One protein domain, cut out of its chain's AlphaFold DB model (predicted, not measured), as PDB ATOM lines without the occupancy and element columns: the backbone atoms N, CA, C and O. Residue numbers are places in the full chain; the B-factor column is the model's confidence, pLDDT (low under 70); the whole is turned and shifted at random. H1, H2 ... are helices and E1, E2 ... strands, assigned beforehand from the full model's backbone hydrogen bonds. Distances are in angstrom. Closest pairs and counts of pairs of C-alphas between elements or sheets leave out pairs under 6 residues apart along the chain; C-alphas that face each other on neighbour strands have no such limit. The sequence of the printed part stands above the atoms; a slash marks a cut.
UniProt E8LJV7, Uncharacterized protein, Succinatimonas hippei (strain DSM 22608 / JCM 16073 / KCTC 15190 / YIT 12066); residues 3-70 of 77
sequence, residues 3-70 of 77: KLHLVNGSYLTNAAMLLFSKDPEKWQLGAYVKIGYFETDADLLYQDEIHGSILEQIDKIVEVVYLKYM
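Overview. This is residues 3 to 70 of the 77 residues of an uncharacterized protein of Succinatimonas hippei (strain DSM 22608 / JCM 16073 / KCTC 15190 / YIT 12066) (UniProt E8LJV7). A two-stranded hairpin, E1 and E2, has the long helix H2 running over one face, while the short helix H1 and the first printed residues extend the rod beyond one end. The printed part has 68 residues, ordered H1, E1, E2, H2; the sheet E1 - E2 is antiparallel and the class mixed. It is loose, with a radius of gyration of the C-alphas of 15.3 A, and spans 50 by 22 by 18 A.

Along the chain. H1 is residues 14 to 20, beginning at C-alpha (25.850, 18.806, -49.995). E1 is residues 33 to 38, 16.3 A; E2 is residues 44 to 50, 17.1 A. H2 is residues 54 to 69, 20.3 A, ending at C-alpha (11.571, 22.102, -22.382).

Arrangement. In the hairpin E1 and E2, N 35 and O 48 are 2.9 A apart. The closest C-alphas of E2 and H2, Ile 50 and Gln 57, are 6.0 A apart. H1 touches residues 54 to 55 of H2 alone, closest C-alphas Leu 19 and Ile 54 at 4.9 A, at a steep tilt of 56 degrees. In H1 and H2 every O i to N i+4 pair is within hydrogen-bond range.

Size, cuts and confidence. C-alphas 10 and 40, the two farthest apart, are 50.6 A apart. The printed part has no cut, the link H1 to E1 is long, and no printed residue is under 70 in pLDDT.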
ATOM      1  N   LYS A   3      33.558   6.218 -47.234       84.69
ATOM      2  CA  LYS A   3      32.716   5.174 -46.610       84.69
ATOM      3  C   LYS A   3      31.291   5.630 -46.269       84.69
ATOM      4  O   LYS A   3      30.423   4.798 -46.057       84.69
ATOM      5  N   LEU A   4      31.077   6.942 -46.172       85.94
ATOM      6  CA  LEU A   4      29.776   7.553 -45.893       85.94
ATOM      7  C   LEU A   4      29.108   8.077 -47.175       85.94
ATOM      8  O   LEU A   4      28.090   8.753 -47.092       85.94
ATOM      9  N   HIS A   5      29.694   7.815 -48.352       88.25
ATOM     10  CA  HIS A   5      29.235   8.336 -49.643       88.25
ATOM     11  C   HIS A   5      29.098   9.871 -49.670       88.25
ATOM     12  O   HIS A   5      28.235  10.438 -50.335       88.25
ATOM     13  N   LEU A   6      29.987  10.561 -48.950       92.31
ATOM     14  CA  LEU A   6      30.002  12.025 -48.827       92.31
ATOM     15  C   LEU A   6      30.928  12.714 -49.840       92.31
ATOM     16  O   LEU A   6      31.146  13.924 -49.773       92.31
ATOM     17  N   VAL A   7      31.482  11.945 -50.773       91.81
ATOM     18  CA  VAL A   7      32.404  12.412 -51.809       91.81
ATOM     19  C   VAL A   7      31.844  12.012 -53.168       91.81
ATOM     20  O   VAL A   7      31.446  10.864 -53.357       91.81
ATOM     21  N   ASN A   8      31.821  12.957 -54.104       89.00
ATOM     22  CA  ASN A   8      31.491  12.737 -55.506       89.00
ATOM     23  C   ASN A   8      32.696  13.144 -56.370       89.00
ATOM     24  O   ASN A   8      32.927  14.328 -56.628       89.00
ATOM     25  N   GLY A   9      33.499  12.154 -56.768       88.81
ATOM     26  CA  GLY A   9      34.772  12.382 -57.450       88.81
ATOM     27  C   GLY A   9      35.741  13.167 -56.565       88.81
ATOM     28  O   GLY A   9      36.083  12.724 -55.474       88.81
ATOM     29  N   SER A  10      36.158  14.347 -57.019       90.06
ATOM     30  CA  SER A  10      37.050  15.241 -56.263       90.06
ATOM     31  C   SER A  10      36.308  16.238 -55.364       90.06
ATOM     32  O   SER A  10      36.949  17.050 -54.699       90.06
ATOM     33  N   TYR A  11      34.972  16.218 -55.361       90.88
ATOM     34  CA  TYR A  11      34.140  17.194 -54.657       90.88
ATOM     35  C   TYR A  11      33.402  16.568 -53.475       90.88
ATOM     36  O   TYR A  11      33.084  15.379 -53.459       90.88
ATOM     37  N   LEU A  12      33.095  17.395 -52.478       92.25
ATOM     38  CA  LEU A  12      32.231  17.022 -51.363       92.25
ATOM     39  C   LEU A  12      30.760  17.172 -51.756       92.25
ATOM     40  O   LEU A  12      30.397  18.069 -52.517       92.25
ATOM     41  N   THR A  13      29.906  16.300 -51.226       94.25
ATOM     42  CA  THR A  13      28.458  16.402 -51.439       94.25
ATOM     43  C   THR A  13      27.837  17.471 -50.537       94.25
ATOM     44  O   THR A  13      28.396  17.843 -49.502       94.25
ATOM     45  N   ASN A  14      26.623  17.916 -50.870       93.12
ATOM     46  CA  ASN A  14      25.850  18.806 -49.995       93.12
ATOM     47  C   ASN A  14      25.596  18.178 -48.618       93.12
ATOM     48  O   ASN A  14      25.591  18.887 -47.618       93.12
ATOM     49  N   ALA A  15      25.449  16.850 -48.545       94.19
ATOM     50  CA  ALA A  15      25.338  16.144 -47.273       94.19
ATOM     51  C   ALA A  15      26.614  16.298 -46.430       94.19
ATOM     52  O   ALA A  15      26.527  16.536 -45.231       94.19
ATOM     53  N   ALA A  16      27.796  16.236 -47.050       94.50
ATOM     54  CA  ALA A  16      29.059  16.466 -46.354       94.50
ATOM     55  C   ALA A  16      29.145  17.894 -45.796       94.50
ATOM     56  O   ALA A  16      29.568  18.091 -44.659       94.50
ATOM     57  N   MET A  17      28.712  18.878 -46.592       94.50
ATOM     58  CA  MET A  17      28.637  20.279 -46.177       94.50
ATOM     59  C   MET A  17      27.664  20.452 -45.004       94.50
ATOM     60  O   MET A  17      28.049  21.009 -43.986       94.50
ATOM     61  N   LEU A  18      26.449  19.908 -45.081       95.62
ATOM     62  CA  LEU A  18      25.461  20.021 -44.005       95.62
ATOM     63  C   LEU A  18      25.917  19.343 -42.705       95.62
ATOM     64  O   LEU A  18      25.709  19.877 -41.619       95.62
ATOM     65  N   LEU A  19      26.543  18.170 -42.808       94.88
ATOM     66  CA  LEU A  19      26.958  17.379 -41.649       94.88
ATOM     67  C   LEU A  19      28.198  17.931 -40.942       94.88
ATOM     68  O   LEU A  19      28.330  17.708 -39.744       94.88
ATOM     69  N   PHE A  20      29.103  18.608 -41.658       93.81
ATOM     70  CA  PHE A  20      30.432  18.946 -41.129       93.81
ATOM     71  C   PHE A  20      30.878  20.401 -41.350       93.81
ATOM     72  O   PHE A  20      31.943  20.783 -40.865       93.81
ATOM     73  N   SER A  21      30.120  21.234 -42.072       93.12
ATOM     74  CA  SER A  21      30.437  22.662 -42.200       93.12
ATOM     75  C   SER A  21      30.136  23.393 -40.900       93.12
ATOM     76  O   SER A  21      29.066  23.227 -40.325       93.12
ATOM     77  N   LYS A  22      31.039  24.288 -40.491       91.31
ATOM     78  CA  LYS A  22      30.817  25.190 -39.353       91.31
ATOM     79  C   LYS A  22      29.613  26.120 -39.557       91.31
ATOM     80  O   LYS A  22      29.017  26.579 -38.590       91.31
ATOM     81  N   ASP A  23      29.310  26.443 -40.809       93.12
ATOM     82  CA  ASP A  23      28.288  27.420 -41.184       93.12
ATOM     83  C   ASP A  23      27.589  26.952 -42.471       93.12
ATOM     84  O   ASP A  23      27.925  27.413 -43.568       93.12
ATOM     85  N   PRO A  24      26.701  25.943 -42.386       94.81
ATOM     86  CA  PRO A  24      26.038  25.386 -43.563       94.81
ATOM     87  C   PRO A  24      25.056  26.368 -44.210       94.81
ATOM     88  O   PRO A  24      24.781  26.263 -45.406       94.81
ATOM     89  N   GLU A  25      24.582  27.360 -43.456       93.88
ATOM     90  CA  GLU A  25      23.614  28.363 -43.906       93.88
ATOM     91  C   GLU A  25      24.139  29.249 -45.038       93.88
ATOM     92  O   GLU A  25      23.356  29.740 -45.849       93.88
ATOM     93  N   LYS A  26      25.463  29.382 -45.172       93.44
ATOM     94  CA  LYS A  26      26.100  30.047 -46.320       93.44
ATOM     95  C   LYS A  26      25.813  29.386 -47.665       93.44
ATOM     96  O   LYS A  26      25.847  30.068 -48.686       93.44
ATOM     97  N   TRP A  27      25.579  28.075 -47.681       91.62
ATOM     98  CA  TRP A  27      25.340  27.306 -48.906       91.62
ATOM     99  C   TRP A  27      23.902  26.807 -49.005       91.62
ATOM    100  O   TRP A  27      23.340  26.788 -50.097       91.62
ATOM    101  N   GLN A  28      23.304  26.423 -47.877       92.25
ATOM    102  CA  GLN A  28      21.918  25.991 -47.788       92.25
ATOM    103  C   GLN A  28      21.182  26.880 -46.790       92.25
ATOM    104  O   GLN A  28      21.225  26.653 -45.582       92.25
ATOM    105  N   LEU A  29      20.476  27.884 -47.307       93.38
ATOM    106  CA  LEU A  29      19.625  28.739 -46.486       93.38
ATOM    107  C   LEU A  29      18.599  27.886 -45.726       93.38
ATOM    108  O   LEU A  29      18.017  26.954 -46.286       93.38
ATOM    109  N   GLY A  30      18.385  28.214 -44.452       92.75
ATOM    110  CA  GLY A  30      17.481  27.454 -43.587       92.75
ATOM    111  C   GLY A  30      18.089  26.182 -42.993       92.75
ATOM    112  O   GLY A  30      17.348  25.365 -42.460       92.75
ATOM    113  N   ALA A  31      19.409  25.992 -43.072       95.38
ATOM    114  CA  ALA A  31      20.108  24.899 -42.395       95.38
ATOM    115  C   ALA A  31      20.235  25.147 -40.878       95.38
ATOM    116  O   ALA A  31      21.338  25.187 -40.338       95.38
ATOM    117  N   TYR A  32      19.106  25.307 -40.196       96.00
ATOM    118  CA  TYR A  32      18.993  25.482 -38.749       96.00
ATOM    119  C   TYR A  32      17.679  24.853 -38.256       96.00
ATOM    120  O   TYR A  32      16.769  24.581 -39.044       96.00
ATOM    121  N   VAL A  33      17.552  24.655 -36.946       96.31
ATOM    122  CA  VAL A  33      16.330  24.133 -36.313       96.31
ATOM    123  C   VAL A  33      15.726  25.177 -35.383       96.31
ATOM    124  O   VAL A  33      16.456  25.860 -34.670       96.31
ATOM    125  N   LYS A  34      14.390  25.283 -35.361       95.56
ATOM    126  CA  LYS A  34      13.656  26.053 -34.343       95.56
ATOM    127  C   LYS A  34      12.895  25.117 -33.419       95.56
ATOM    128  O   LYS A  34      12.256  24.177 -33.887       95.56
ATOM    129  N   ILE A  35      12.921  25.411 -32.126       94.19
ATOM    130  CA  ILE A  35      12.143  24.712 -31.104       94.19
ATOM    131  C   ILE A  35      11.204  25.735 -30.471       94.19
ATOM    132  O   ILE A  35      11.659  26.781 -30.022       94.19
ATOM    133  N   GLY A  36       9.901  25.458 -30.440       92.62
ATOM    134  CA  GLY A  36       8.893  26.332 -29.833       92.62
ATOM    135  C   GLY A  36       8.209  25.657 -28.648       92.62
ATOM    136  O   GLY A  36       7.865  24.481 -28.733       92.62
ATOM    137  N   TYR A  37       8.054  26.378 -27.534       90.25
ATOM    138  CA  TYR A  37       7.303  25.928 -26.361       90.25
ATOM    139  C   TYR A  37       5.960  26.634 -26.344       90.25
ATOM    140  O   TYR A  37       5.906  27.865 -26.303       90.25
ATOM    141  N   PHE A  38       4.896  25.848 -26.354       89.69
ATOM    142  CA  PHE A  38       3.536  26.335 -26.491       89.69
ATOM    143  C   PHE A  38       2.754  26.042 -25.207       89.69
ATOM    144  O   PHE A  38       2.825  24.929 -24.685       89.69
ATOM    145  N   GLU A  39       2.042  27.038 -24.675       86.12
ATOM    146  CA  GLU A  39       1.115  26.835 -23.548       86.12
ATOM    147  C   GLU A  39      -0.228  26.276 -24.018       86.12
ATOM    148  O   GLU A  39      -0.810  25.405 -23.374       86.12
ATOM    149  N   THR A  40      -0.681  26.761 -25.170       87.31
ATOM    150  CA  THR A  40      -1.858  26.306 -25.911       87.31
ATOM    151  C   THR A  40      -1.461  26.106 -27.372       87.31
ATOM    152  O   THR A  40      -0.376  26.519 -27.772       87.31
ATOM    153  N   ASP A  41      -2.336  25.546 -28.205       82.94
ATOM    154  CA  ASP A  41      -2.042  25.312 -29.630       82.94
ATOM    155  C   ASP A  41      -1.639  26.582 -30.416       82.94
ATOM    156  O   ASP A  41      -1.059  26.474 -31.496       82.94
ATOM    157  N   ALA A  42      -1.931  27.779 -29.893       86.25
ATOM    158  CA  ALA A  42      -1.605  29.056 -30.528       86.25
ATOM    159  C   ALA A  42      -0.601  29.919 -29.739       86.25
ATOM    160  O   ALA A  42       0.037  30.794 -30.329       86.25
ATOM    161  N   ASP A  43      -0.430  29.685 -28.434       87.31
ATOM    162  CA  ASP A  43       0.351  30.570 -27.568       87.31
ATOM    163  C   ASP A  43       1.799  30.088 -27.419       87.31
ATOM    164  O   ASP A  43       2.120  29.263 -26.559       87.31
ATOM    165  N   LEU A  44       2.693  30.631 -28.253       88.75
ATOM    166  CA  LEU A  44       4.139  30.432 -28.145       88.75
ATOM    167  C   LEU A  44       4.698  31.243 -26.966       88.75
ATOM    168  O   LEU A  44       4.764  32.470 -27.020       88.75
ATOM    169  N   LEU A  45       5.166  30.558 -25.927       87.06
ATOM    170  CA  LEU A  45       5.789  31.192 -24.764       87.06
ATOM    171  C   LEU A  45       7.252  31.553 -25.019       87.06
ATOM    172  O   LEU A  45       7.696  32.649 -24.681       87.06
ATOM    173  N   TYR A  46       8.024  30.625 -25.583       87.75
ATOM    174  CA  TYR A  46       9.417  30.874 -25.943       87.75
ATOM    175  C   TYR A  46       9.888  29.963 -27.073       87.75
ATOM    176  O   TYR A  46       9.377  28.862 -27.278       87.75
ATOM    177  N   GLN A  47      10.897  30.442 -27.794       93.44
ATOM    178  CA  GLN A  47      11.510  29.780 -28.936       93.44
ATOM    179  C   GLN A  47      13.032  29.785 -28.786       93.44
ATOM    180  O   GLN A  47      13.602  30.766 -28.306       93.44
ATOM    181  N   ASP A  48      13.676  28.730 -29.273       94.44
ATOM    182  CA  ASP A  48      15.119  28.675 -29.495       94.44
ATOM    183  C   ASP A  48      15.416  28.365 -30.963       94.44
ATOM    184  O   ASP A  48      14.702  27.592 -31.604       94.44
ATOM    185  N   GLU A  49      16.484  28.964 -31.488       96.25
ATOM    186  CA  GLU A  49      17.029  28.667 -32.815       96.25
ATOM    187  C   GLU A  49      18.430  28.070 -32.657       96.25
ATOM    188  O   GLU A  49      19.264  28.581 -31.905       96.25
ATOM    189  N   ILE A  50      18.682  26.953 -33.338       96.19
ATOM    190  CA  ILE A  50      19.916  26.179 -33.223       96.19
ATOM    191  C   ILE A  50      20.573  26.099 -34.597       96.19
ATOM    192  O   ILE A  50      20.026  25.521 -35.535       96.19
ATOM    193  N   HIS A  51      21.778  26.660 -34.667       95.94
ATOM    194  CA  HIS A  51      22.597  26.798 -35.868       95.94
ATOM    195  C   HIS A  51      23.899  25.986 -35.749       95.94
ATOM    196  O   HIS A  51      24.311  25.587 -34.649       95.94
ATOM    197  N   GLY A  52      24.584  25.795 -36.878       94.75
ATOM    198  CA  GLY A  52      25.843  25.042 -36.987       94.75
ATOM    199  C   GLY A  52      25.699  23.826 -37.895       94.75
ATOM    200  O   GLY A  52      24.721  23.726 -38.628       94.75
ATOM    201  N   SER A  53      26.647  22.894 -37.866       96.19
ATOM    202  CA  SER A  53      26.503  21.636 -38.614       96.19
ATOM    203  C   SER A  53      25.340  20.793 -38.080       96.19
ATOM    204  O   SER A  53      24.991  20.891 -36.906       96.19
ATOM    205  N   ILE A  54      24.758  19.913 -38.901       95.44
ATOM    206  CA  ILE A  54      23.644  19.048 -38.468       95.44
ATOM    207  C   ILE A  54      24.019  18.212 -37.235       95.44
ATOM    208  O   ILE A  54      23.187  18.030 -36.351       95.44
ATOM    209  N   LEU A  55      25.258  17.721 -37.150       95.69
ATOM    210  CA  LEU A  55      25.702  16.930 -36.000       95.69
ATOM    211  C   LEU A  55      25.705  17.769 -34.714       95.69
ATOM    212  O   LEU A  55      25.127  17.355 -33.714       95.69
ATOM    213  N   GLU A  56      26.257  18.983 -34.769       96.00
ATOM    214  CA  GLU A  56      26.222  19.913 -33.633       96.00
ATOM    215  C   GLU A  56      24.795  20.349 -33.284       96.00
ATOM    216  O   GLU A  56      24.480  20.549 -32.112       96.00
ATOM    217  N   GLN A  57      23.934  20.528 -34.291       96.38
ATOM    218  CA  GLN A  57      22.532  20.866 -34.067       96.38
ATOM    219  C   GLN A  57      21.834  19.754 -33.285       96.38
ATOM    220  O   GLN A  57      21.163  20.062 -32.308       96.38
ATOM    221  N   ILE A  58      22.016  18.480 -33.654       96.00
ATOM    222  CA  ILE A  58      21.383  17.341 -32.966       96.00
ATOM    223  C   ILE A  58      21.780  17.298 -31.489       96.00
ATOM    224  O   ILE A  58      20.898  17.201 -30.633       96.00
ATOM    225  N   ASP A  59      23.072  17.427 -31.184       95.88
ATOM    226  CA  ASP A  59      23.559  17.390 -29.802       95.88
ATOM    227  C   ASP A  59      22.936  18.520 -28.963       95.88
ATOM    228  O   ASP A  59      22.380  18.278 -27.888       95.88
ATOM    229  N   LYS A  60      22.933  19.748 -29.500       95.94
ATOM    230  CA  LYS A  60      22.330  20.918 -28.841       95.94
ATOM    231  C   LYS A  60      20.815  20.808 -28.711       95.94
ATOM    232  O   LYS A  60      20.264  21.243 -27.705       95.94
ATOM    233  N   ILE A  61      20.123  20.250 -29.706       95.88
ATOM    234  CA  ILE A  61      18.666  20.059 -29.667       95.88
ATOM    235  C   ILE A  61      18.302  19.152 -28.497       95.88
ATOM    236  O   ILE A  61      17.434  19.508 -27.704       95.88
ATOM    237  N   VAL A  62      18.972  18.004 -28.363       94.69
ATOM    238  CA  VAL A  62      18.700  17.056 -27.273       94.69
ATOM    239  C   VAL A  62      18.955  17.712 -25.917       94.69
ATOM    240  O   VAL A  62      18.124  17.599 -25.014       94.69
ATOM    241  N   GLU A  63      20.060  18.447 -25.788       93.75
ATOM    242  CA  GLU A  63      20.390  19.197 -24.578       93.75
ATOM    243  C   GLU A  63      19.318  20.245 -24.233       93.75
ATOM    244  O   GLU A  63      18.800  20.253 -23.115       93.75
ATOM    245  N   VAL A  64      18.941  21.102 -25.188       92.69
ATOM    246  CA  VAL A  64      17.946  22.167 -24.990       92.69
ATOM    247  C   VAL A  64      16.587  21.581 -24.631       92.69
ATOM    248  O   VAL A  64      15.959  22.035 -23.672       92.69
ATOM    249  N   VAL A  65      16.139  20.542 -25.340       92.00
ATOM    250  CA  VAL A  65      14.870  19.873 -25.038       92.00
ATOM    251  C   VAL A  65      14.885  19.337 -23.608       92.00
ATOM    252  O   VAL A  65      13.970  19.623 -22.838       92.00
ATOM    253  N   TYR A  66      15.941  18.626 -23.212       90.12
ATOM    254  CA  TYR A  66      16.019  18.026 -21.883       90.12
ATOM    255  C   TYR A  66      16.120  19.070 -20.761       90.12
ATOM    256  O   TYR A  66      15.443  18.966 -19.738       90.12
ATOM    257  N   LEU A  67      16.954  20.099 -20.941       89.50
ATOM    258  CA  LEU A  67      17.247  21.081 -19.897       89.50
ATOM    259  C   LEU A  67      16.198  22.185 -19.776       89.50
ATOM    260  O   LEU A  67      15.978  22.665 -18.662       89.50
ATOM    261  N   LYS A  68      15.592  22.612 -20.887       87.75
ATOM    262  CA  LYS A  68      14.704  23.781 -20.935       87.75
ATOM    263  C   LYS A  68      13.239  23.397 -21.124       87.75
ATOM    264  O   LYS A  68      12.392  23.954 -20.439       87.75
ATOM    265  N   TYR A  69      12.949  22.435 -22.001       85.69
ATOM    266  CA  TYR A  69      11.571  22.102 -22.382       85.69
ATOM    267  C   TYR A  69      10.962  20.967 -21.548       85.69
ATOM    268  O   TYR A  69       9.756  20.953 -21.323       85.69
ATOM    269  N   MET A  70      11.776  20.013 -21.083       83.31
ATOM    270  CA  MET A  70      11.316  18.868 -20.283       83.31
ATOM    271  C   MET A  70      11.423  19.079 -18.772       83.31
ATOM    272  O   MET A  70      10.799  18.332 -18.016       83.31
TER     273      MET A  70